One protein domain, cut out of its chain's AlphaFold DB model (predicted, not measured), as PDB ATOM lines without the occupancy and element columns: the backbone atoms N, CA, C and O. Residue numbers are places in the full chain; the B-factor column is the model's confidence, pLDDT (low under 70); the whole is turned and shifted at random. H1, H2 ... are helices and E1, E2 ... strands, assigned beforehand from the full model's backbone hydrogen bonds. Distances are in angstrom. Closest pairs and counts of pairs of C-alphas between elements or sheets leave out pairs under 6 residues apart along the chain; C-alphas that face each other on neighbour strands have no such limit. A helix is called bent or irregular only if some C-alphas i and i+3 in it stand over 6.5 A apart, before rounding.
ATOM      1  N   LEU A   2     124.637 159.406 164.214       92.06
ATOM      2  CA  LEU A   2     123.974 158.337 163.445       92.06
ATOM      3  C   LEU A   2     122.565 158.725 162.959       92.06
ATOM      4  O   LEU A   2     122.283 158.659 161.765       92.06
ATOM      5  N   GLU A   3     121.719 159.223 163.862       92.19
ATOM      6  CA  GLU A   3     120.368 159.718 163.545       92.19
ATOM      7  C   GLU A   3     120.370 160.918 162.589       92.19
ATOM      8  O   GLU A   3     119.421 161.114 161.842       92.19
ATOM      9  N   PHE A   4     121.451 161.702 162.578       93.81
ATOM     10  CA  PHE A   4     121.592 162.875 161.717       93.81
ATOM     11  C   PHE A   4     121.963 162.500 160.278       93.81
ATOM     12  O   PHE A   4     121.435 163.084 159.337       93.81
ATOM     13  N   VAL A   5     122.846 161.511 160.089       93.94
ATOM     14  CA  VAL A   5     123.307 161.102 158.749       93.94
ATOM     15  C   VAL A   5     122.380 160.083 158.079       93.94
ATOM     16  O   VAL A   5     122.262 160.064 156.858       93.94
ATOM     17  N   THR A   6     121.667 159.269 158.863       92.56
ATOM     18  CA  THR A   6     120.702 158.272 158.364       92.56
ATOM     19  C   THR A   6     119.657 158.845 157.382       92.56
ATOM     20  O   THR A   6     119.472 158.258 156.310       92.56
ATOM     21  N   PRO A   7     118.988 159.984 157.650       93.62
ATOM     22  CA  PRO A   7     117.967 160.524 156.749       93.62
ATOM     23  C   PRO A   7     118.517 161.165 155.464       93.62
ATOM     24  O   PRO A   7     117.725 161.468 154.573       93.62
ATOM     25  N   ILE A   8     119.837 161.351 155.314       92.94
ATOM     26  CA  ILE A   8     120.431 161.944 154.103       92.94
ATOM     27  C   ILE A   8     120.048 161.103 152.878       92.94
ATOM     28  O   ILE A   8     120.306 159.900 152.831       92.94
ATOM     29  N   LYS A   9     119.422 161.719 151.868       89.38
ATOM     30  CA  LYS A   9     118.845 161.003 150.715       89.38
ATOM     31  C   LYS A   9     119.902 160.222 149.926       89.38
ATOM     32  O   LYS A   9     119.647 159.081 149.543       89.38
ATOM     33  N   GLN A  10     121.065 160.836 149.735       91.06
ATOM     34  CA  GLN A  10     122.219 160.321 149.000       91.06
ATOM     35  C   GLN A  10     122.932 159.193 149.750       91.06
ATOM     36  O   GLN A  10     123.622 158.395 149.121       91.06
ATOM     37  N   ALA A  11     122.768 159.103 151.075       91.31
ATOM     38  CA  ALA A  11     123.333 158.019 151.865       91.31
ATOM     39  C   ALA A  11     122.587 156.720 151.548       91.31
ATOM     40  O   ALA A  11     121.411 156.586 151.890       91.31
ATOM     41  N   VAL A  12     123.248 155.775 150.889       88.06
ATOM     42  CA  VAL A  12     122.673 154.467 150.535       88.06
ATOM     43  C   VAL A  12     122.993 153.402 151.574       88.06
ATOM     44  O   VAL A  12     122.240 152.449 151.722       88.06
ATOM     45  N   TYR A  13     124.052 153.599 152.350       88.38
ATOM     46  CA  TYR A  13     124.430 152.721 153.445       88.38
ATOM     47  C   TYR A  13     124.894 153.566 154.626       88.38
ATOM     48  O   TYR A  13     125.642 154.526 154.442       88.38
ATOM     49  N   VAL A  14     124.442 153.225 155.831       91.88
ATOM     50  CA  VAL A  14     124.911 153.814 157.089       91.88
ATOM     51  C   VAL A  14     125.039 152.696 158.111       91.88
ATOM     52  O   VAL A  14     124.077 151.970 158.367       91.88
ATOM     53  N   SER A  15     126.215 152.591 158.722       91.00
ATOM     54  CA  SER A  15     126.515 151.581 159.733       91.00
ATOM     55  C   SER A  15     127.385 152.133 160.843       91.00
ATOM     56  O   SER A  15     128.249 152.979 160.602       91.00
ATOM     57  N   THR A  16     127.195 151.615 162.054       92.38
ATOM     58  CA  THR A  16     128.186 151.761 163.119       92.38
ATOM     59  C   THR A  16     129.187 150.618 163.057       92.38
ATOM     60  O   THR A  16     128.783 149.453 162.989       92.38
ATOM     61  N   VAL A  17     130.478 150.925 163.142       92.06
ATOM     62  CA  VAL A  17     131.550 149.935 162.988       92.06
ATOM     63  C   VAL A  17     132.586 150.034 164.102       92.06
ATOM     64  O   VAL A  17     132.698 151.050 164.784       92.06
ATOM     65  N   THR A  18     133.378 148.979 164.268       92.06
ATOM     66  CA  THR A  18     134.578 149.030 165.109       92.06
ATOM     67  C   THR A  18     135.735 149.745 164.402       92.06
ATOM     68  O   THR A  18     135.819 149.788 163.171       92.06
ATOM     69  N   GLY A  19     136.669 150.282 165.191       87.56
ATOM     70  CA  GLY A  19     137.899 150.903 164.699       87.56
ATOM     71  C   GLY A  19     137.942 152.420 164.917       87.56
ATOM     72  O   GLY A  19     137.241 152.936 165.781       87.56
ATOM     73  N   PRO A  20     138.782 153.153 164.162       87.12
ATOM     74  CA  PRO A  20     139.057 154.569 164.427       87.12
ATOM     75  C   PRO A  20     137.922 155.523 164.028       87.12
ATOM     76  O   PRO A  20     137.995 156.710 164.327       87.12
ATOM     77  N   PHE A  21     136.898 155.026 163.330       91.56
ATOM     78  CA  PHE A  21     135.674 155.771 163.052       91.56
ATOM     79  C   PHE A  21     134.491 154.910 163.456       91.56
ATOM     80  O   PHE A  21     134.423 153.751 163.053       91.56
ATOM     81  N   GLU A  22     133.566 155.501 164.199       91.75
ATOM     82  CA  GLU A  22     132.392 154.807 164.728       91.75
ATOM     83  C   GLU A  22     131.289 154.642 163.685       91.75
ATOM     84  O   GLU A  22     130.437 153.779 163.844       91.75
ATOM     85  N   ILE A  23     131.295 155.461 162.626       93.56
ATOM     86  CA  ILE A  23     130.267 155.477 161.584       93.56
ATOM     87  C   ILE A  23     130.931 155.357 160.214       93.56
ATOM     88  O   ILE A  23     131.883 156.075 159.905       93.56
ATOM     89  N   VAL A  24     130.387 154.471 159.387       93.19
ATOM     90  CA  VAL A  24     130.633 154.411 157.947       93.19
ATOM     91  C   VAL A  24     129.341 154.782 157.240       93.19
ATOM     92  O   VAL A  24     128.264 154.302 157.596       93.19
ATOM     93  N   MET A  25     129.458 155.646 156.240       93.38
ATOM     94  CA  MET A  25     128.361 156.037 155.371       93.38
ATOM     95  C   MET A  25     128.831 155.959 153.924       93.38
ATOM     96  O   MET A  25     129.865 156.532 153.585       93.38
ATOM     97  N   GLU A  26     128.058 155.288 153.080       92.19
ATOM     98  CA  GLU A  26     128.242 155.333 151.632       92.19
ATOM     99  C   GLU A  26     127.223 156.290 151.037       92.19
ATOM    100  O   GLU A  26     126.025 156.197 151.326       92.19
ATOM    101  N   VAL A  27     127.696 157.195 150.186       92.38
ATOM    102  CA  VAL A  27     126.856 158.157 149.477       92.38
ATOM    103  C   VAL A  27     126.974 157.946 147.977       92.38
ATOM    104  O   VAL A  27     128.062 157.680 147.467       92.38
ATOM    105  N   ARG A  28     125.855 158.078 147.268       89.44
ATOM    106  CA  ARG A  28     125.824 158.157 145.805       89.44
ATOM    107  C   ARG A  28     125.483 159.588 145.415       89.44
ATOM    108  O   ARG A  28     124.474 160.123 145.865       89.44
ATOM    109  N   VAL A  29     126.345 160.187 144.605       89.94
ATOM    110  CA  VAL A  29     126.214 161.552 144.088       89.94
ATOM    111  C   VAL A  29     126.578 161.566 142.608       89.94
ATOM    112  O   VAL A  29     127.411 160.769 142.172       89.94
ATOM    113  N   SER A  30     125.957 162.464 141.849       86.31
ATOM    114  CA  SER A  30     126.181 162.593 140.402       86.31
ATOM    115  C   SER A  30     127.313 163.562 140.084       86.31
ATOM    116  O   SER A  30     127.900 163.511 139.003       86.31
ATOM    117  N   THR A  31     127.627 164.463 141.019       90.50
ATOM    118  CA  THR A  31     128.630 165.509 140.824       90.50
ATOM    119  C   THR A  31     129.533 165.674 142.042       90.50
ATOM    120  O   THR A  31     129.176 165.357 143.178       90.50
ATOM    121  N   GLN A  32     130.724 166.225 141.813       91.94
ATOM    122  CA  GLN A  32     131.633 166.586 142.901       91.94
ATOM    123  C   GLN A  32     131.062 167.709 143.786       91.94
ATOM    124  O   GLN A  32     131.347 167.738 144.980       91.94
ATOM    125  N   ALA A  33     130.250 168.613 143.226       95.75
ATOM    126  CA  ALA A  33     129.601 169.678 143.989       95.75
ATOM    127  C   ALA A  33     128.625 169.102 145.027       95.75
ATOM    128  O   ALA A  33     128.728 169.433 146.205       95.75
ATOM    129  N   GLU A  34     127.779 168.152 144.620       95.19
ATOM    130  CA  GLU A  34     126.890 167.425 145.538       95.19
ATOM    131  C   GLU A  34     127.673 166.704 146.642       95.19
ATOM    132  O   GLU A  34     127.268 166.723 147.802       95.19
ATOM    133  N   LEU A  35     128.822 166.090 146.317       94.56
ATOM    134  CA  LEU A  35     129.676 165.472 147.336       94.56
ATOM    135  C   LEU A  35     130.112 166.492 148.393       94.56
ATOM    136  O   LEU A  35     130.053 166.202 149.587       94.56
ATOM    137  N   LEU A  36     130.569 167.670 147.961       95.94
ATOM    138  CA  LEU A  36     131.029 168.722 148.866       95.94
ATOM    139  C   LEU A  36     129.894 169.235 149.756       95.94
ATOM    140  O   LEU A  36     130.106 169.354 150.959       95.94
ATOM    141  N   GLU A  37     128.694 169.434 149.208       96.69
ATOM    142  CA  GLU A  37     127.507 169.826 149.981       96.69
ATOM    143  C   GLU A  37     127.179 168.810 151.081       96.69
ATOM    144  O   GLU A  37     126.961 169.185 152.235       96.69
ATOM    145  N   ILE A  38     127.206 167.511 150.759       96.38
ATOM    146  CA  ILE A  38     126.981 166.453 151.752       96.38
ATOM    147  C   ILE A  38     128.082 166.453 152.812       96.38
ATOM    148  O   ILE A  38     127.795 166.318 154.004       96.38
ATOM    149  N   LEU A  39     129.346 166.617 152.420       96.38
ATOM    150  CA  LEU A  39     130.443 166.673 153.384       96.38
ATOM    151  C   LEU A  39     130.334 167.897 154.301       96.38
ATOM    152  O   LEU A  39     130.585 167.764 155.497       96.38
ATOM    153  N   ASP A  40     129.940 169.056 153.776       96.75
ATOM    154  CA  ASP A  40     129.711 170.274 154.557       96.75
ATOM    155  C   ASP A  40     128.532 170.097 155.522       96.75
ATOM    156  O   ASP A  40     128.649 170.417 156.710       96.75
ATOM    157  N   GLN A  41     127.436 169.483 155.062       96.44
ATOM    158  CA  GLN A  41     126.304 169.112 155.909       96.44
ATOM    159  C   GLN A  41     126.747 168.197 157.059       96.44
ATOM    160  O   GLN A  41     126.406 168.459 158.212       96.44
ATOM    161  N   VAL A  42     127.536 167.151 156.787       96.62
ATOM    162  CA  VAL A  42     128.031 166.241 157.835       96.62
ATOM    163  C   VAL A  42     128.988 166.957 158.791       96.62
ATOM    164  O   VAL A  42     128.856 166.790 160.004       96.62
ATOM    165  N   ARG A  43     129.906 167.797 158.287       95.81
ATOM    166  CA  ARG A  43     130.836 168.584 159.125       95.81
ATOM    167  C   ARG A  43     130.129 169.591 160.026       95.81
ATOM    168  O   ARG A  43     130.676 169.937 161.065       95.81
ATOM    169  N   SER A  44     128.935 170.052 159.653       96.50
ATOM    170  CA  SER A  44     128.172 171.005 160.467       96.50
ATOM    171  C   SER A  44     127.677 170.419 161.799       96.50
ATOM    172  O   SER A  44     127.357 171.167 162.724       96.50
ATOM    173  N   HIS A  45     127.630 169.090 161.935       97.12
ATOM    174  CA  HIS A  45     127.200 168.451 163.172       97.12
ATOM    175  C   HIS A  45     128.304 168.534 164.239       97.12
ATOM    176  O   HIS A  45     129.384 167.977 164.074       97.12
ATOM    177  N   SER A  46     128.002 169.137 165.394       95.69
ATOM    178  CA  SER A  46     128.975 169.460 166.457       95.69
ATOM    179  C   SER A  46     129.815 168.282 166.970       95.69
ATOM    180  O   SER A  46     130.968 168.462 167.346       95.69
ATOM    181  N   SER A  47     129.259 167.068 166.988       95.75
ATOM    182  CA  SER A  47     129.982 165.849 167.391       95.75
ATOM    183  C   SER A  47     130.878 165.231 166.301       95.75
ATOM    184  O   SER A  47     131.504 164.203 166.556       95.75
ATOM    185  N   VAL A  48     130.931 165.787 165.086       96.62
ATOM    186  CA  VAL A  48     131.783 165.274 164.001       96.62
ATOM    187  C   VAL A  48     133.161 165.921 164.092       96.62
ATOM    188  O   VAL A  48     133.358 167.061 163.690       96.62
ATOM    189  N   ALA A  49     134.136 165.171 164.608       94.50
ATOM    190  CA  ALA A  49     135.513 165.652 164.751       94.50
ATOM    191  C   ALA A  49     136.380 165.414 163.502       94.50
ATOM    192  O   ALA A  49     137.298 166.181 163.220       94.50
ATOM    193  N   LYS A  50     136.119 164.332 162.758       95.25
ATOM    194  CA  LYS A  50     136.907 163.934 161.587       95.25
ATOM    195  C   LYS A  50     136.016 163.247 160.559       95.25
ATOM    196  O   LYS A  50     135.192 162.409 160.917       95.25
ATOM    197  N   ILE A  51     136.241 163.560 159.285       95.19
ATOM    198  CA  ILE A  51     135.679 162.833 158.144       95.19
ATOM    199  C   ILE A  51     136.833 162.313 157.299       95.19
ATOM    200  O   ILE A  51     137.845 162.990 157.125       95.19
ATOM    201  N   GLU A  52     136.676 161.104 156.783       93.88
ATOM    202  CA  GLU A  52     137.619 160.489 155.866       93.88
ATOM    203  C   GLU A  52     136.836 159.855 154.725       93.88
ATOM    204  O   GLU A  52     135.884 159.112 154.956       93.88
ATOM    205  N   THR A  53     137.222 160.193 153.501       93.31
ATOM    206  CA  THR A  53     136.506 159.809 152.287       93.31
ATOM    207  C   THR A  53     137.345 158.855 151.456       93.31
ATOM    208  O   THR A  53     138.563 159.009 151.348       93.31
ATOM    209  N   LEU A  54     136.674 157.899 150.831       93.31
ATOM    210  CA  LEU A  54     137.210 157.067 149.763       93.31
ATOM    211  C   LEU A  54     136.168 157.013 148.647       93.31
ATOM    212  O   LEU A  54     134.971 157.103 148.922       93.31
ATOM    213  N   THR A  55     136.628 156.869 147.413       92.25
ATOM    214  CA  THR A  55     135.760 156.761 146.239       92.25
ATOM    215  C   THR A  55     135.855 155.353 145.681       92.25
ATOM    216  O   THR A  55     136.957 154.827 145.517       92.25
ATOM    217  N   TYR A  56     134.710 154.737 145.390       91.12
ATOM    218  CA  TYR A  56     134.670 153.432 144.734       91.12
ATOM    219  C   TYR A  56     135.149 153.556 143.287       91.12
ATOM    220  O   TYR A  56     134.717 154.435 142.548       91.12
ATOM    221  N   GLY A  57     136.081 152.684 142.918       90.94
ATOM    222  CA  GLY A  57     136.565 152.477 141.563       90.94
ATOM    223  C   GLY A  57     135.843 151.300 140.910       90.94
ATOM    224  O   GLY A  57     134.614 151.240 140.872       90.94
ATOM    225  N   ARG A  58     136.605 150.338 140.387       88.56
ATOM    226  CA  ARG A  58     136.062 149.168 139.690       88.56
ATOM    227  C   ARG A  58     135.577 148.117 140.682       88.56
ATOM    228  O   ARG A  58     136.326 147.669 141.546       88.56
ATOM    229  N   VAL A  59     134.335 147.670 140.511       89.56
ATOM    230  CA  VAL A  59     133.765 146.541 141.257       89.56
ATOM    231  C   VAL A  59     134.193 145.233 140.593       89.56
ATOM    232  O   VAL A  59     133.876 144.992 139.428       89.56
ATOM    233  N   ILE A  60     134.904 144.392 141.342       91.62
ATOM    234  CA  ILE A  60     135.399 143.076 140.914       91.62
ATOM    235  C   ILE A  60     134.375 141.984 141.240       91.62
ATOM    236  O   ILE A  60     134.112 141.108 140.419       91.62
ATOM    237  N   LYS A  61     133.744 142.068 142.417       90.12
ATOM    238  CA  LYS A  61     132.668 141.170 142.855       90.12
ATOM    239  C   LYS A  61     131.623 141.950 143.634       90.12
ATOM    240  O   LYS A  61     131.969 142.819 144.429       90.12
ATOM    241  N   GLY A  62     130.354 141.633 143.399       82.06
ATOM    242  CA  GLY A  62     129.219 142.267 144.059       82.06
ATOM    243  C   GLY A  62     128.121 142.682 143.083       82.06
ATOM    244  O   GLY A  62     128.276 142.618 141.863       82.06
ATOM    245  N   TYR A  63     126.991 143.121 143.634       71.81
ATOM    246  CA  TYR A  63     125.798 143.484 142.861       71.81
ATOM    247  C   TYR A  63     125.937 144.821 142.108       71.81
ATOM    248  O   TYR A  63     125.228 145.037 141.130       71.81
ATOM    249  N   LEU A  64     126.887 145.683 142.492       64.75
ATOM    250  CA  LEU A  64     127.195 146.947 141.801       64.75
ATOM    251  C   LEU A  64     128.167 146.759 140.624       64.75
ATOM    252  O   LEU A  64     128.965 147.643 140.332       64.75
ATOM    253  N   ARG A 127     117.538 138.181 152.992       62.28
ATOM    254  CA  ARG A 127     117.495 139.022 154.193       62.28
ATOM    255  C   ARG A 127     118.305 138.331 155.287       62.28
ATOM    256  O   ARG A 127     117.849 137.343 155.861       62.28
ATOM    257  N   GLY A 128     119.495 138.858 155.574       54.91
ATOM    258  CA  GLY A 128     120.344 138.380 156.662       54.91
ATOM    259  C   GLY A 128     119.565 138.353 157.979       54.91
ATOM    260  O   GLY A 128     119.115 139.390 158.460       54.91
ATOM    261  N   GLY A 129     119.359 137.160 158.541       51.16
ATOM    262  CA  GLY A 129     118.636 137.001 159.807       51.16
ATOM    263  C   GLY A 129     117.966 135.646 160.037       51.16
ATOM    264  O   GLY A 129     117.639 135.349 161.180       51.16
ATOM    265  N   GLN A 130     117.774 134.812 159.005       44.97
ATOM    266  CA  GLN A 130     117.100 133.510 159.173       44.97
ATOM    267  C   GLN A 130     118.044 132.296 159.190       44.97
ATOM    268  O   GLN A 130     117.694 131.279 159.785       44.97
ATOM    269  N   TYR A 131     119.266 132.411 158.657       45.62
ATOM    270  CA  TYR A 131     120.237 131.311 158.615       45.62
ATOM    271  C   TYR A 131     121.557 131.691 159.309       45.62
ATOM    272  O   TYR A 131     122.529 132.101 158.685       45.62
ATOM    273  N   GLY A 132     121.589 131.537 160.638       54.22
ATOM    274  CA  GLY A 132     122.806 131.643 161.454       54.22
ATOM    275  C   GLY A 132     123.334 133.066 161.699       54.22
ATOM    276  O   GLY A 132     122.966 134.033 161.037       54.22
ATOM    277  N   ARG A 133     124.214 133.209 162.700       64.06
ATOM    278  CA  ARG A 133     124.953 134.456 162.957       64.06
ATOM    279  C   ARG A 133     126.013 134.634 161.870       64.06
ATOM    280  O   ARG A 133     127.103 134.085 161.987       64.06
ATOM    281  N   ILE A 134     125.697 135.394 160.827       76.94
ATOM    282  CA  ILE A 134     126.687 135.812 159.832       76.94
ATOM    283  C   ILE A 134     127.502 136.964 160.425       76.94
ATOM    284  O   ILE A 134     126.954 138.000 160.803       76.94
ATOM    285  N   ILE A 135     128.816 136.782 160.513       85.12
ATOM    286  CA  ILE A 135     129.757 137.837 160.878       85.12
ATOM    287  C   ILE A 135     130.011 138.667 159.623       85.12
ATOM    288  O   ILE A 135     130.492 138.134 158.622       85.12
ATOM    289  N   SER A 136     129.697 139.961 159.685       88.06
ATOM    290  CA  SER A 136     129.986 140.893 158.599       88.06
ATOM    291  C   SER A 136     131.134 141.821 158.948       88.06
ATOM    292  O   SER A 136     131.128 142.495 159.986       88.06
ATOM    293  N   ILE A 137     132.133 141.826 158.073       91.69
ATOM    294  CA  ILE A 137     133.323 142.654 158.200       91.69
ATOM    295  C   ILE A 137     133.557 143.385 156.896       91.69
ATOM    296  O   ILE A 137     133.578 142.783 155.828       91.69
ATOM    297  N   THR A 138     133.819 144.677 157.007       93.69
ATOM    298  CA  THR A 138     134.413 145.446 155.921       93.69
ATOM    299  C   THR A 138     135.912 145.505 156.161       93.69
ATOM    300  O   THR A 138     136.348 145.779 157.282       93.69
ATOM    301  N   ALA A 139     136.712 145.260 155.129       95.50
ATOM    302  CA  ALA A 139     138.153 145.414 155.209       95.50
ATOM    303  C   ALA A 139     138.688 146.325 154.106       95.50
ATOM    304  O   ALA A 139     138.199 146.311 152.979       95.50
ATOM    305  N   THR A 140     139.698 147.119 154.443       96.56
ATOM    306  CA  THR A 140     140.440 147.948 153.492       96.56
ATOM    307  C   THR A 140     141.821 147.355 153.265       96.56
ATOM    308  O   THR A 140     142.474 146.931 154.225       96.56
ATOM    309  N   LEU A 141     142.267 147.350 152.010       97.94
ATOM    310  CA  LEU A 141     143.552 146.792 151.601       97.94
ATOM    311  C   LEU A 141     144.485 147.889 151.089       97.94
ATOM    312  O   LEU A 141     144.056 148.767 150.339       97.94
ATOM    313  N   THR A 142     145.761 147.797 151.457       97.88
ATOM    314  CA  THR A 142     146.849 148.495 150.756       97.88
ATOM    315  C   THR A 142     147.616 147.478 149.930       97.88
ATOM    316  O   THR A 142     148.030 146.436 150.454       97.88
ATOM    317  N   LEU A 143     147.807 147.770 148.648       97.75
ATOM    318  CA  LEU A 143     148.297 146.838 147.648       97.75
ATOM    319  C   LEU A 143     149.588 147.362 147.001       97.75
ATOM    320  O   LEU A 143     149.692 148.530 146.653       97.75
ATOM    321  N   SER A 144     150.591 146.497 146.834       96.62
ATOM    322  CA  SER A 144     151.861 146.831 146.160       96.62
ATOM    323  C   SER A 144     151.922 146.369 144.706       96.62
ATOM    324  O   SER A 144     152.966 146.472 144.063       96.62
ATOM    325  N   GLN A 145     150.841 145.777 144.211       94.12
ATOM    326  CA  GLN A 145     150.689 145.308 142.840       94.12
ATOM    327  C   GLN A 145     149.404 145.890 142.253       94.12
ATOM    328  O   GLN A 145     148.662 146.595 142.932       94.12
ATOM    329  N   GLU A 146     149.143 145.584 140.985       94.06
ATOM    330  CA  GLU A 146     147.915 145.978 140.303       94.06
ATOM    331  C   GLU A 146     146.680 145.495 141.081       94.06
ATOM    332  O   GLU A 146     146.432 144.290 141.192       94.06
ATOM    333  N   SER A 147     145.914 146.449 141.624       93.81
ATOM    334  CA  SER A 147     144.840 146.186 142.588       93.81
ATOM    335  C   SER A 147     143.810 145.192 142.071       93.81
ATOM    336  O   SER A 147     143.315 144.355 142.817       93.81
ATOM    337  N   GLU A 148     143.517 145.265 140.779       93.38
ATOM    338  CA  GLU A 148     142.528 144.427 140.119       93.38
ATOM    339  C   GLU A 148     142.912 142.947 140.128       93.38
ATOM    340  O   GLU A 148     142.104 142.121 140.539       93.38
ATOM    341  N   LYS A 149     144.161 142.608 139.786       94.50
ATOM    342  CA  LYS A 149     144.643 141.214 139.778       94.50
ATOM    343  C   LYS A 149     144.668 140.603 141.175       94.50
ATOM    344  O   LYS A 149     144.299 139.442 141.368       94.50
ATOM    345  N   VAL A 150     145.090 141.392 142.163       97.50
ATOM    346  CA  VAL A 150     145.080 140.963 143.567       97.50
ATOM    347  C   VAL A 150     143.640 140.727 144.030       97.50
ATOM    348  O   VAL A 150     143.341 139.699 144.641       97.50
ATOM    349  N   LEU A 151     142.727 141.640 143.694       96.56
ATOM    350  CA  LEU A 151     141.317 141.509 144.043       96.56
ATOM    351  C   LEU A 151     140.607 140.378 143.311       96.56
ATOM    352  O   LEU A 151     139.730 139.781 143.913       96.56
ATOM    353  N   GLU A 152     140.955 140.056 142.066       94.94
ATOM    354  CA  GLU A 152     140.402 138.894 141.356       94.94
ATOM    355  C   GLU A 152     140.720 137.590 142.098       94.94
ATOM    356  O   GLU A 152     139.853 136.727 142.226       94.94
ATOM    357  N   THR A 153     141.923 137.492 142.674       96.56
ATOM    358  CA  THR A 153     142.316 136.359 143.526       96.56
ATOM    359  C   THR A 153     141.496 136.326 144.816       96.56
ATOM    360  O   THR A 153     140.927 135.294 145.158       96.56
ATOM    361  N   ILE A 154     141.391 137.458 145.521       97.50
ATOM    362  CA  ILE A 154     140.635 137.546 146.783       97.50
ATOM    363  C   ILE A 154     139.140 137.296 146.546       97.50
ATOM    364  O   ILE A 154     138.501 136.576 147.303       97.50
ATOM    365  N   ALA A 155     138.571 137.853 145.479       95.62
ATOM    366  CA  ALA A 155     137.156 137.745 145.144       95.62
ATOM    367  C   ALA A 155     136.706 136.307 144.837       95.62
ATOM    368  O   ALA A 155     135.509 136.022 144.923       95.62
ATOM    369  N   ALA A 156     137.629 135.403 144.499       94.88
ATOM    370  CA  ALA A 156     137.318 133.993 144.285       94.88
ATOM    371  C   ALA A 156     136.885 133.267 145.576       94.88
ATOM    372  O   ALA A 156     136.195 132.254 145.488       94.88
ATOM    373  N   GLU A 157     137.230 133.791 146.756       95.12
ATOM    374  CA  GLU A 157     136.802 133.246 148.049       95.12
ATOM    375  C   GLU A 157     135.276 133.379 148.224       95.12
ATOM    376  O   GLU A 157     134.677 134.421 147.921       95.12
ATOM    377  N   GLU A 158     134.625 132.325 148.720       90.62
ATOM    378  CA  GLU A 158     133.161 132.266 148.844       90.62
ATOM    379  C   GLU A 158     132.626 133.287 149.851       90.62
ATOM    380  O   GLU A 158     131.584 133.903 149.627       90.62
ATOM    381  N   GLU A 159     133.365 133.515 150.935       92.56
ATOM    382  CA  GLU A 159     133.009 134.454 151.997       92.56
ATOM    383  C   GLU A 159     133.131 135.924 151.572       92.56
ATOM    384  O   GLU A 159     132.656 136.806 152.293       92.56
ATOM    385  N   ILE A 160     133.764 136.219 150.432       93.88
ATOM    386  CA  ILE A 160     133.848 137.581 149.895       93.88
ATOM    387  C   ILE A 160     132.546 137.902 149.173       93.88
ATOM    388  O   ILE A 160     132.296 137.426 148.069       93.88
ATOM    389  N   GLU A 161     131.716 138.735 149.789       89.19
ATOM    390  CA  GLU A 161     130.451 139.201 149.216       89.19
ATOM    391  C   GLU A 161     130.685 140.327 148.205       89.19
ATOM    392  O   GLU A 161     130.060 140.372 147.143       89.19
ATOM    393  N   PHE A 162     131.605 141.234 148.535       90.94
ATOM    394  CA  PHE A 162     131.880 142.427 147.749       90.94
ATOM    395  C   PHE A 162     133.383 142.691 147.676       90.94
ATOM    396  O   PHE A 162     134.082 142.557 148.679       90.94
ATOM    397  N   ALA A 163     133.879 143.093 146.509       95.25
ATOM    398  CA  ALA A 163     135.263 143.498 146.294       95.25
ATOM    399  C   ALA A 163     135.334 144.599 145.233       95.25
ATOM    400  O   ALA A 163     134.814 144.433 144.127       95.25
ATOM    401  N   LEU A 164     135.993 145.710 145.559       94.88
ATOM    402  CA  LEU A 164     136.169 146.859 144.671       94.88
ATOM    403  C   LEU A 164     137.543 147.502 144.848       94.88
ATOM    404  O   LEU A 164     138.092 147.496 145.951       94.88
ATOM    405  N   THR A 165     138.068 148.107 143.783       95.94
ATOM    406  CA  THR A 165     139.195 149.043 143.889       95.94
ATOM    407  C   THR A 165     138.707 150.383 144.420       95.94
ATOM    408  O   THR A 165     137.563 150.767 144.188       95.94
ATOM    409  N   ALA A 166     139.552 151.101 145.151       95.06
ATOM    410  CA  ALA A 166     139.204 152.380 145.754       95.06
ATOM    411  C   ALA A 166     140.261 153.443 145.449       95.06
ATOM    412  O   ALA A 166     141.433 153.141 145.242       95.06
ATOM    413  N   ILE A 167     139.826 154.700 145.443       93.31
ATOM    414  CA  ILE A 167     140.695 155.874 145.375       93.31
ATOM    415  C   ILE A 167     140.647 156.566 146.734       93.31
ATOM    416  O   ILE A 167     139.568 156.878 147.248       93.31
ATOM    417  N   GLY A 168     141.817 156.816 147.321       89.62
ATOM    418  CA  GLY A 168     141.957 157.481 148.612       89.62
ATOM    419  C   GLY A 168     143.058 156.844 149.451       89.62
ATOM    420  O   GLY A 168     144.165 156.622 148.977       89.62
ATOM    421  N   LYS A 169     142.755 156.557 150.717       88.69
ATOM    422  CA  LYS A 169     143.713 156.012 151.699       88.69
ATOM    423  C   LYS A 169     144.046 154.519 151.545       88.69
ATOM    424  O   LYS A 169     144.864 153.999 152.299       88.69
ATOM    425  N   CYS A 170     143.331 153.818 150.677       94.88
ATOM    426  CA  CYS A 170     143.454 152.385 150.453       94.88
ATOM    427  C   CYS A 170     143.179 152.088 148.984       94.88
ATOM    428  O   CYS A 170     142.419 152.815 148.344       94.88
ATOM    429  N   ASP A 171     143.743 150.993 148.493       96.94
ATOM    430  CA  ASP A 171     143.651 150.595 147.089       96.94
ATOM    431  C   ASP A 171     142.407 149.747 146.812       96.94
ATOM    432  O   ASP A 171     141.966 149.635 145.667       96.94
ATOM    433  N   ALA A 172     141.826 149.146 147.858       97.31
ATOM    434  CA  ALA A 172     140.622 148.340 147.741       97.31
ATOM    435  C   ALA A 172     139.795 148.256 149.028       97.31
ATOM    436  O   ALA A 172     140.311 148.398 150.141       97.31
ATOM    437  N   VAL A 173     138.508 147.954 148.848       95.69
ATOM    438  CA  VAL A 173     137.560 147.620 149.914       95.69
ATOM    439  C   VAL A 173     136.946 146.259 149.610       95.69
ATOM    440  O   VAL A 173     136.537 145.988 148.479       95.69
ATOM    441  N   ILE A 174     136.867 145.405 150.627       96.50
ATOM    442  CA  ILE A 174     136.179 144.116 150.562       96.50
ATOM    443  C   ILE A 174     135.141 144.011 151.678       96.50
ATOM    444  O   ILE A 174     135.337 144.535 152.777       96.50
ATOM    445  N   VAL A 175     134.043 143.315 151.403       93.06
ATOM    446  CA  VAL A 175     133.030 142.939 152.394       93.06
ATOM    447  C   VAL A 175     133.034 141.424 152.523       93.06
ATOM    448  O   VAL A 175     132.879 140.701 151.540       93.06
ATOM    449  N   ILE A 176     133.233 140.959 153.751       93.75
ATOM    450  CA  ILE A 176     133.324 139.556 154.138       93.75
ATOM    451  C   ILE A 176     132.050 139.173 154.893       93.75
ATOM    452  O   ILE A 176     131.646 139.863 155.836       93.75
ATOM    453  N   ARG A 177     131.466 138.032 154.527       90.06
ATOM    454  CA  ARG A 177     130.374 137.362 155.238       90.06
ATOM    455  C   ARG A 177     130.840 135.976 155.665       90.06
ATOM    456  O   ARG A 177     130.827 135.028 154.888       90.06
ATOM    457  N   ALA A 178     131.245 135.855 156.924       89.12
ATOM    458  CA  ALA A 178     131.724 134.597 157.488       89.12
ATOM    459  C   ALA A 178     130.660 133.944 158.378       89.12
ATOM    460  O   ALA A 178     129.934 134.619 159.109       89.12
ATOM    461  N   ARG A 179     130.594 132.609 158.365       86.56
ATOM    462  CA  ARG A 179     129.642 131.836 159.187       86.56
ATOM    463  C   ARG A 179     130.141 131.567 160.608       86.56
ATOM    464  O   ARG A 179     129.364 131.170 161.471       86.56
ATOM    465  N   SER A 180     131.437 131.748 160.851       88.31
ATOM    466  CA  SER A 180     132.067 131.542 162.152       88.31
ATOM    467  C   SER A 180     133.303 132.424 162.310       88.31
ATOM    468  O   SER A 180     133.869 132.913 161.332       88.31
ATOM    469  N   GLN A 181     133.753 132.604 163.552       89.00
ATOM    470  CA  GLN A 181     134.974 133.357 163.824       89.00
ATOM    471  C   GLN A 181     136.242 132.609 163.380       89.00
ATOM    472  O   GLN A 181     137.204 133.253 162.976       89.00
ATOM    473  N   GLY A 182     136.223 131.271 163.399       92.19
ATOM    474  CA  GLY A 182     137.324 130.441 162.898       92.19
ATOM    475  C   GLY A 182     137.507 130.587 161.388       92.19
ATOM    476  O   GLY A 182     138.584 130.967 160.944       92.19
ATOM    477  N   SER A 183     136.430 130.409 160.614       91.50
ATOM    478  CA  SER A 183     136.474 130.572 159.150       91.50
ATOM    479  C   SER A 183     136.877 131.991 158.740       91.50
ATOM    480  O   SER A 183     137.645 132.179 157.804       91.50
ATOM    481  N   LEU A 184     136.407 133.001 159.480       93.25
ATOM    482  CA  LEU A 184     136.847 134.380 159.289       93.25
ATOM    483  C   LEU A 184     138.356 134.529 159.508       93.25
ATOM    484  O   LEU A 184     139.025 135.171 158.705       93.25
ATOM    485  N   PHE A 185     138.885 133.992 160.609       94.88
ATOM    486  CA  PHE A 185     140.305 134.101 160.921       94.88
ATOM    487  C   PHE A 185     141.162 133.456 159.827       94.88
ATOM    488  O   PHE A 185     142.082 134.094 159.322       94.88
ATOM    489  N   GLU A 186     140.807 132.244 159.399       95.88
ATOM    490  CA  GLU A 186     141.490 131.540 158.311       95.88
ATOM    491  C   GLU A 186     141.446 132.323 156.994       95.88
ATOM    492  O   GLU A 186     142.467 132.441 156.318       95.88
ATOM    493  N   LEU A 187     140.295 132.901 156.643       96.75
ATOM    494  CA  LEU A 187     140.164 133.742 155.454       96.75
ATOM    495  C   LEU A 187     141.070 134.977 155.530       96.75
ATOM    496  O   LEU A 187     141.739 135.309 154.555       96.75
ATOM    497  N   LEU A 188     141.117 135.663 156.676       97.38
ATOM    498  CA  LEU A 188     141.981 136.835 156.844       97.38
ATOM    499  C   LEU A 188     143.466 136.468 156.702       97.38
ATOM    500  O   LEU A 188     144.217 137.243 156.114       97.38
ATOM    501  N   GLU A 189     143.883 135.294 157.185       97.81
ATOM    502  CA  GLU A 189     145.240 134.777 156.964       97.81
ATOM    503  C   GLU A 189     145.505 134.483 155.480       97.81
ATOM    504  O   GLU A 189     146.538 134.901 154.956       97.81
ATOM    505  N   ARG A 190     144.558 133.851 154.770       97.56
ATOM    506  CA  ARG A 190     144.676 133.631 153.316       97.56
ATOM    507  C   ARG A 190     144.813 134.947 152.557       97.56
ATOM    508  O   ARG A 190     145.708 135.067 151.729       97.56
ATOM    509  N   ILE A 191     143.999 135.953 152.888       98.06
ATOM    510  CA  ILE A 191     144.067 137.290 152.277       98.06
ATOM    511  C   ILE A 191     145.428 137.945 152.540       98.06
ATOM    512  O   ILE A 191     146.025 138.488 151.615       98.06
ATOM    513  N   ARG A 192     145.949 137.879 153.774       97.75
ATOM    514  CA  ARG A 192     147.288 138.407 154.108       97.75
ATOM    515  C   ARG A 192     148.404 137.723 153.321       97.75
ATOM    516  O   ARG A 192     149.408 138.364 153.030       97.75
ATOM    517  N   ALA A 193     148.238 136.443 152.995       97.56
ATOM    518  CA  ALA A 193     149.211 135.672 152.232       97.56
ATOM    519  C   ALA A 193     149.167 135.942 150.717       97.56
ATOM    520  O   ALA A 193     150.085 135.525 150.009       97.56
ATOM    521  N   VAL A 194     148.137 136.630 150.201       98.12
ATOM    522  CA  VAL A 194     148.045 136.954 148.770       98.12
ATOM    523  C   VAL A 194     149.186 137.906 148.377       98.12
ATOM    524  O   VAL A 194     149.295 139.000 148.943       98.12
ATOM    525  N   PRO A 195     150.024 137.548 147.382       97.56
ATOM    526  CA  PRO A 195     151.076 138.429 146.896       97.56
ATOM    527  C   PRO A 195     150.523 139.790 146.469       97.56
ATOM    528  O   PRO A 195     149.594 139.879 145.673       97.56
ATOM    529  N   GLY A 196     151.118 140.855 147.000       97.06
ATOM    530  CA  GLY A 196     150.675 142.223 146.757       97.06
ATOM    531  C   GLY A 196     149.838 142.817 147.885       97.06
ATOM    532  O   GLY A 196     149.750 144.036 147.943       97.06
ATOM    533  N   VAL A 197     149.294 142.028 148.820       98.25
ATOM    534  CA  VAL A 197     148.645 142.574 150.023       98.25
ATOM    535  C   VAL A 197     149.713 143.017 151.020       98.25
ATOM    536  O   VAL A 197     150.461 142.206 151.556       98.25
ATOM    537  N   THR A 198     149.789 144.322 151.282       97.69
ATOM    538  CA  THR A 198     150.765 144.901 152.228       97.69
ATOM    539  C   THR A 198     150.137 145.310 153.552       97.69
ATOM    540  O   THR A 198     150.798 145.295 154.590       97.69
ATOM    541  N   LYS A 199     148.850 145.662 153.533       97.44
ATOM    542  CA  LYS A 199     148.084 146.036 154.719       97.44
ATOM    543  C   LYS A 199     146.651 145.545 154.579       97.44
ATOM    544  O   LYS A 199     146.057 145.674 153.513       97.44
ATOM    545  N   LEU A 200     146.104 145.034 155.678       97.06
ATOM    546  CA  LEU A 200     144.711 144.618 155.819       97.06
ATOM    547  C   LEU A 200     144.170 145.202 157.124       97.06
ATOM    548  O   LEU A 200     144.649 144.857 158.204       97.06
ATOM    549  N   GLU A 201     143.168 146.070 157.025       95.31
ATOM    550  CA  GLU A 201     142.481 146.652 158.181       95.31
ATOM    551  C   GLU A 201     141.016 146.246 158.157       95.31
ATOM    552  O   GLU A 201     140.323 146.508 157.180       95.31
ATOM    553  N   THR A 202     140.539 145.621 159.230       94.69
ATOM    554  CA  THR A 202     139.171 145.107 159.334       94.69
ATOM    555  C   THR A 202     138.325 145.959 160.270       94.69
ATOM    556  O   THR A 202     138.815 146.542 161.238       94.69
ATOM    557  N   ARG A 203     137.027 146.019 159.981       92.19
ATOM    558  CA  ARG A 203     136.013 146.678 160.802       92.19
ATOM    559  C   ARG A 203     134.791 145.784 160.886       92.19
ATOM    560  O   ARG A 203     134.232 145.397 159.861       92.19
ATOM    561  N   SER A 204     134.389 145.453 162.103       89.69
ATOM    562  CA  SER A 204     133.171 144.691 162.354       89.69
ATOM    563  C   SER A 204     131.993 145.636 162.354       89.69
ATOM    564  O   SER A 204     132.025 146.682 163.006       89.69
ATOM    565  N   GLN A 205     130.954 145.256 161.632       84.38
ATOM    566  CA  GLN A 205     129.725 146.020 161.619       84.38
ATOM    567  C   GLN A 205     128.886 145.682 162.857       84.38
ATOM    568  O   GLN A 205     128.735 144.512 163.210       84.38
ATOM    569  N   LEU A 206     128.359 146.707 163.528       81.69
ATOM    570  CA  LEU A 206     127.621 146.567 164.790       81.69
ATOM    571  C   LEU A 206     126.118 146.800 164.605       81.69
ATOM    572  O   LEU A 206     125.312 146.025 165.117       81.69
ATOM    573  N   GLN A 207     125.735 147.851 163.876       76.75
ATOM    574  CA  GLN A 207     124.340 148.226 163.623       76.75
ATOM    575  C   GLN A 207     124.204 148.867 162.243       76.75
ATOM    576  O   GLN A 207     125.025 149.701 161.876       76.75
ATOM    577  N   HIS A 208     123.132 148.527 161.525       76.00
ATOM    578  CA  HIS A 208     122.826 149.032 160.184       76.00
ATOM    579  C   HIS A 208     121.466 149.721 160.173       76.00
ATOM    580  O   HIS A 208     120.469 149.091 159.820       76.00
ATOM    581  N   PRO A 209     121.370 150.998 160.578       72.94
ATOM    582  CA  PRO A 209     120.107 151.723 160.478       72.94
ATOM    583  C   PRO A 209     119.662 151.952 159.026       72.94
ATOM    584  O   PRO A 209     118.490 152.251 158.804       72.94
ATOM    585  N   LYS A 210     120.567 151.835 158.040       78.44
ATOM    586  CA  LYS A 210     120.239 152.051 156.630       78.44
ATOM    587  C   LYS A 210     121.077 151.199 155.689       78.44
ATOM    588  O   LYS A 210     122.302 151.279 155.701       78.44
ATOM    589  N   GLU A 211     120.390 150.486 154.808       78.50
ATOM    590  CA  GLU A 211     120.968 149.792 153.663       78.50
ATOM    591  C   GLU A 211     119.941 149.819 152.524       78.50
ATOM    592  O   GLU A 211     118.847 149.267 152.633       78.50
ATOM    593  N   VAL A 212     120.259 150.554 151.460       72.88
ATOM    594  CA  VAL A 212     119.400 150.765 150.294       72.88
ATOM    595  C   VAL A 212     120.134 150.253 149.066       72.88
ATOM    596  O   VAL A 212     121.061 150.881 148.557       72.88
TER     597      VAL A 212
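What this domain is: This is residues 2 to 64 and 127 to 212 of the 217 residues of the protein "HTH asnC-type domain-containing protein" of Gulosibacter molinativorax (UniProt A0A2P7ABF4). Seven strands form one strongly twisted sheet, curled like part of a barrel; in its larger lobe, E4, E6, E5, E3 and the first part of E7 have helices H3 and H4 over one face, and the sheet curls round H3. The long, bent strand E7 joins this lobe to a smaller one, where the hairpin of E1 and E2 has H1 beside it and H2 farther out. The printed part has 149 residues with four named helices and seven named strands, in the order H1 E1 E2 H2 E3 E4 H3 E5 E6 H4 E7. The sheet runs E2 E1 E7 E4 E6 E5 E3, all antiparallel, and the class is mixed, helices and strands. The whole is compact, with a radius of gyration of the C-alphas of 15.8 A and spans of 42 by 37 by 27 A.

Where its parts are: In the sheet, E2 is residues 23 to 27, E1 11 to 17, E7 197 to 211, E4 135 to 143, E6 172 to 178, E5 160 to 167 and E3 55 to 61. From first to last C-alpha E7 measures 28.8 A, E4 24.5 A and E5 20.0 A. H1 is residues 2 to 5, H2 32 to 43 with 16.4 A, H3 147 to 155, and H4 181 to 193 with 18.5 A. C-alpha 2 is at (123.974, 158.337, 163.445), C-alpha 135 at (129.757, 137.837, 160.878) and C-alpha 211 at (120.968, 149.792, 153.663).

How they stand to each other: E7 has staggered pairing: residues 197 to 204 pair with E4, where N 140 and O 201 are 2.9 A apart, and 205 to 211 with E1, where N 14 and O 210 are 2.9 A apart. E7 bends by 107 degrees at residue 208. Within hydrogen-bond range are also N 137 and O 176 of E4 and E6, 3.0 A, N 164 and O 173 of the hairpin E5 and E6, 3.0 A, N 57 and O 165 of E3 and E5, 2.7 A, and N 24 and O 15 of the hairpin E1 and E2, 2.9 A. E4, H3, E5 and E6, H4, E7 are split strand-helix-strand units, each with another strand between its two, and both crossovers are right-handed. H3 is on the sheet, its closest C-alpha pair with E5 being Ala 155 and Ala 163, 6.2 A. H4 is on the sheet at a height of 8.1 A. H3 and H4 are close but not clearly touching, Ile 154 to Ile 191 being the closest C-alphas at 6.5 A. H1 only grazes the sheet and H2 is not on it. Every O i to N i+4 pair is within hydrogen-bond range in H2, H3 and H4; H1 is too short for one.

The domain as a whole: The two C-alphas farthest apart, Ala 33 and Gly 182, are 44.2 A apart. Residues 65 to 126 are not printed, and C-alphas 64 and 127 are 17.6 A apart across the cut. Of the links printed whole, H2 to E3 is long, and the others are tight. The pLDDT is under 70 at residue 64 and residues 127 to 133.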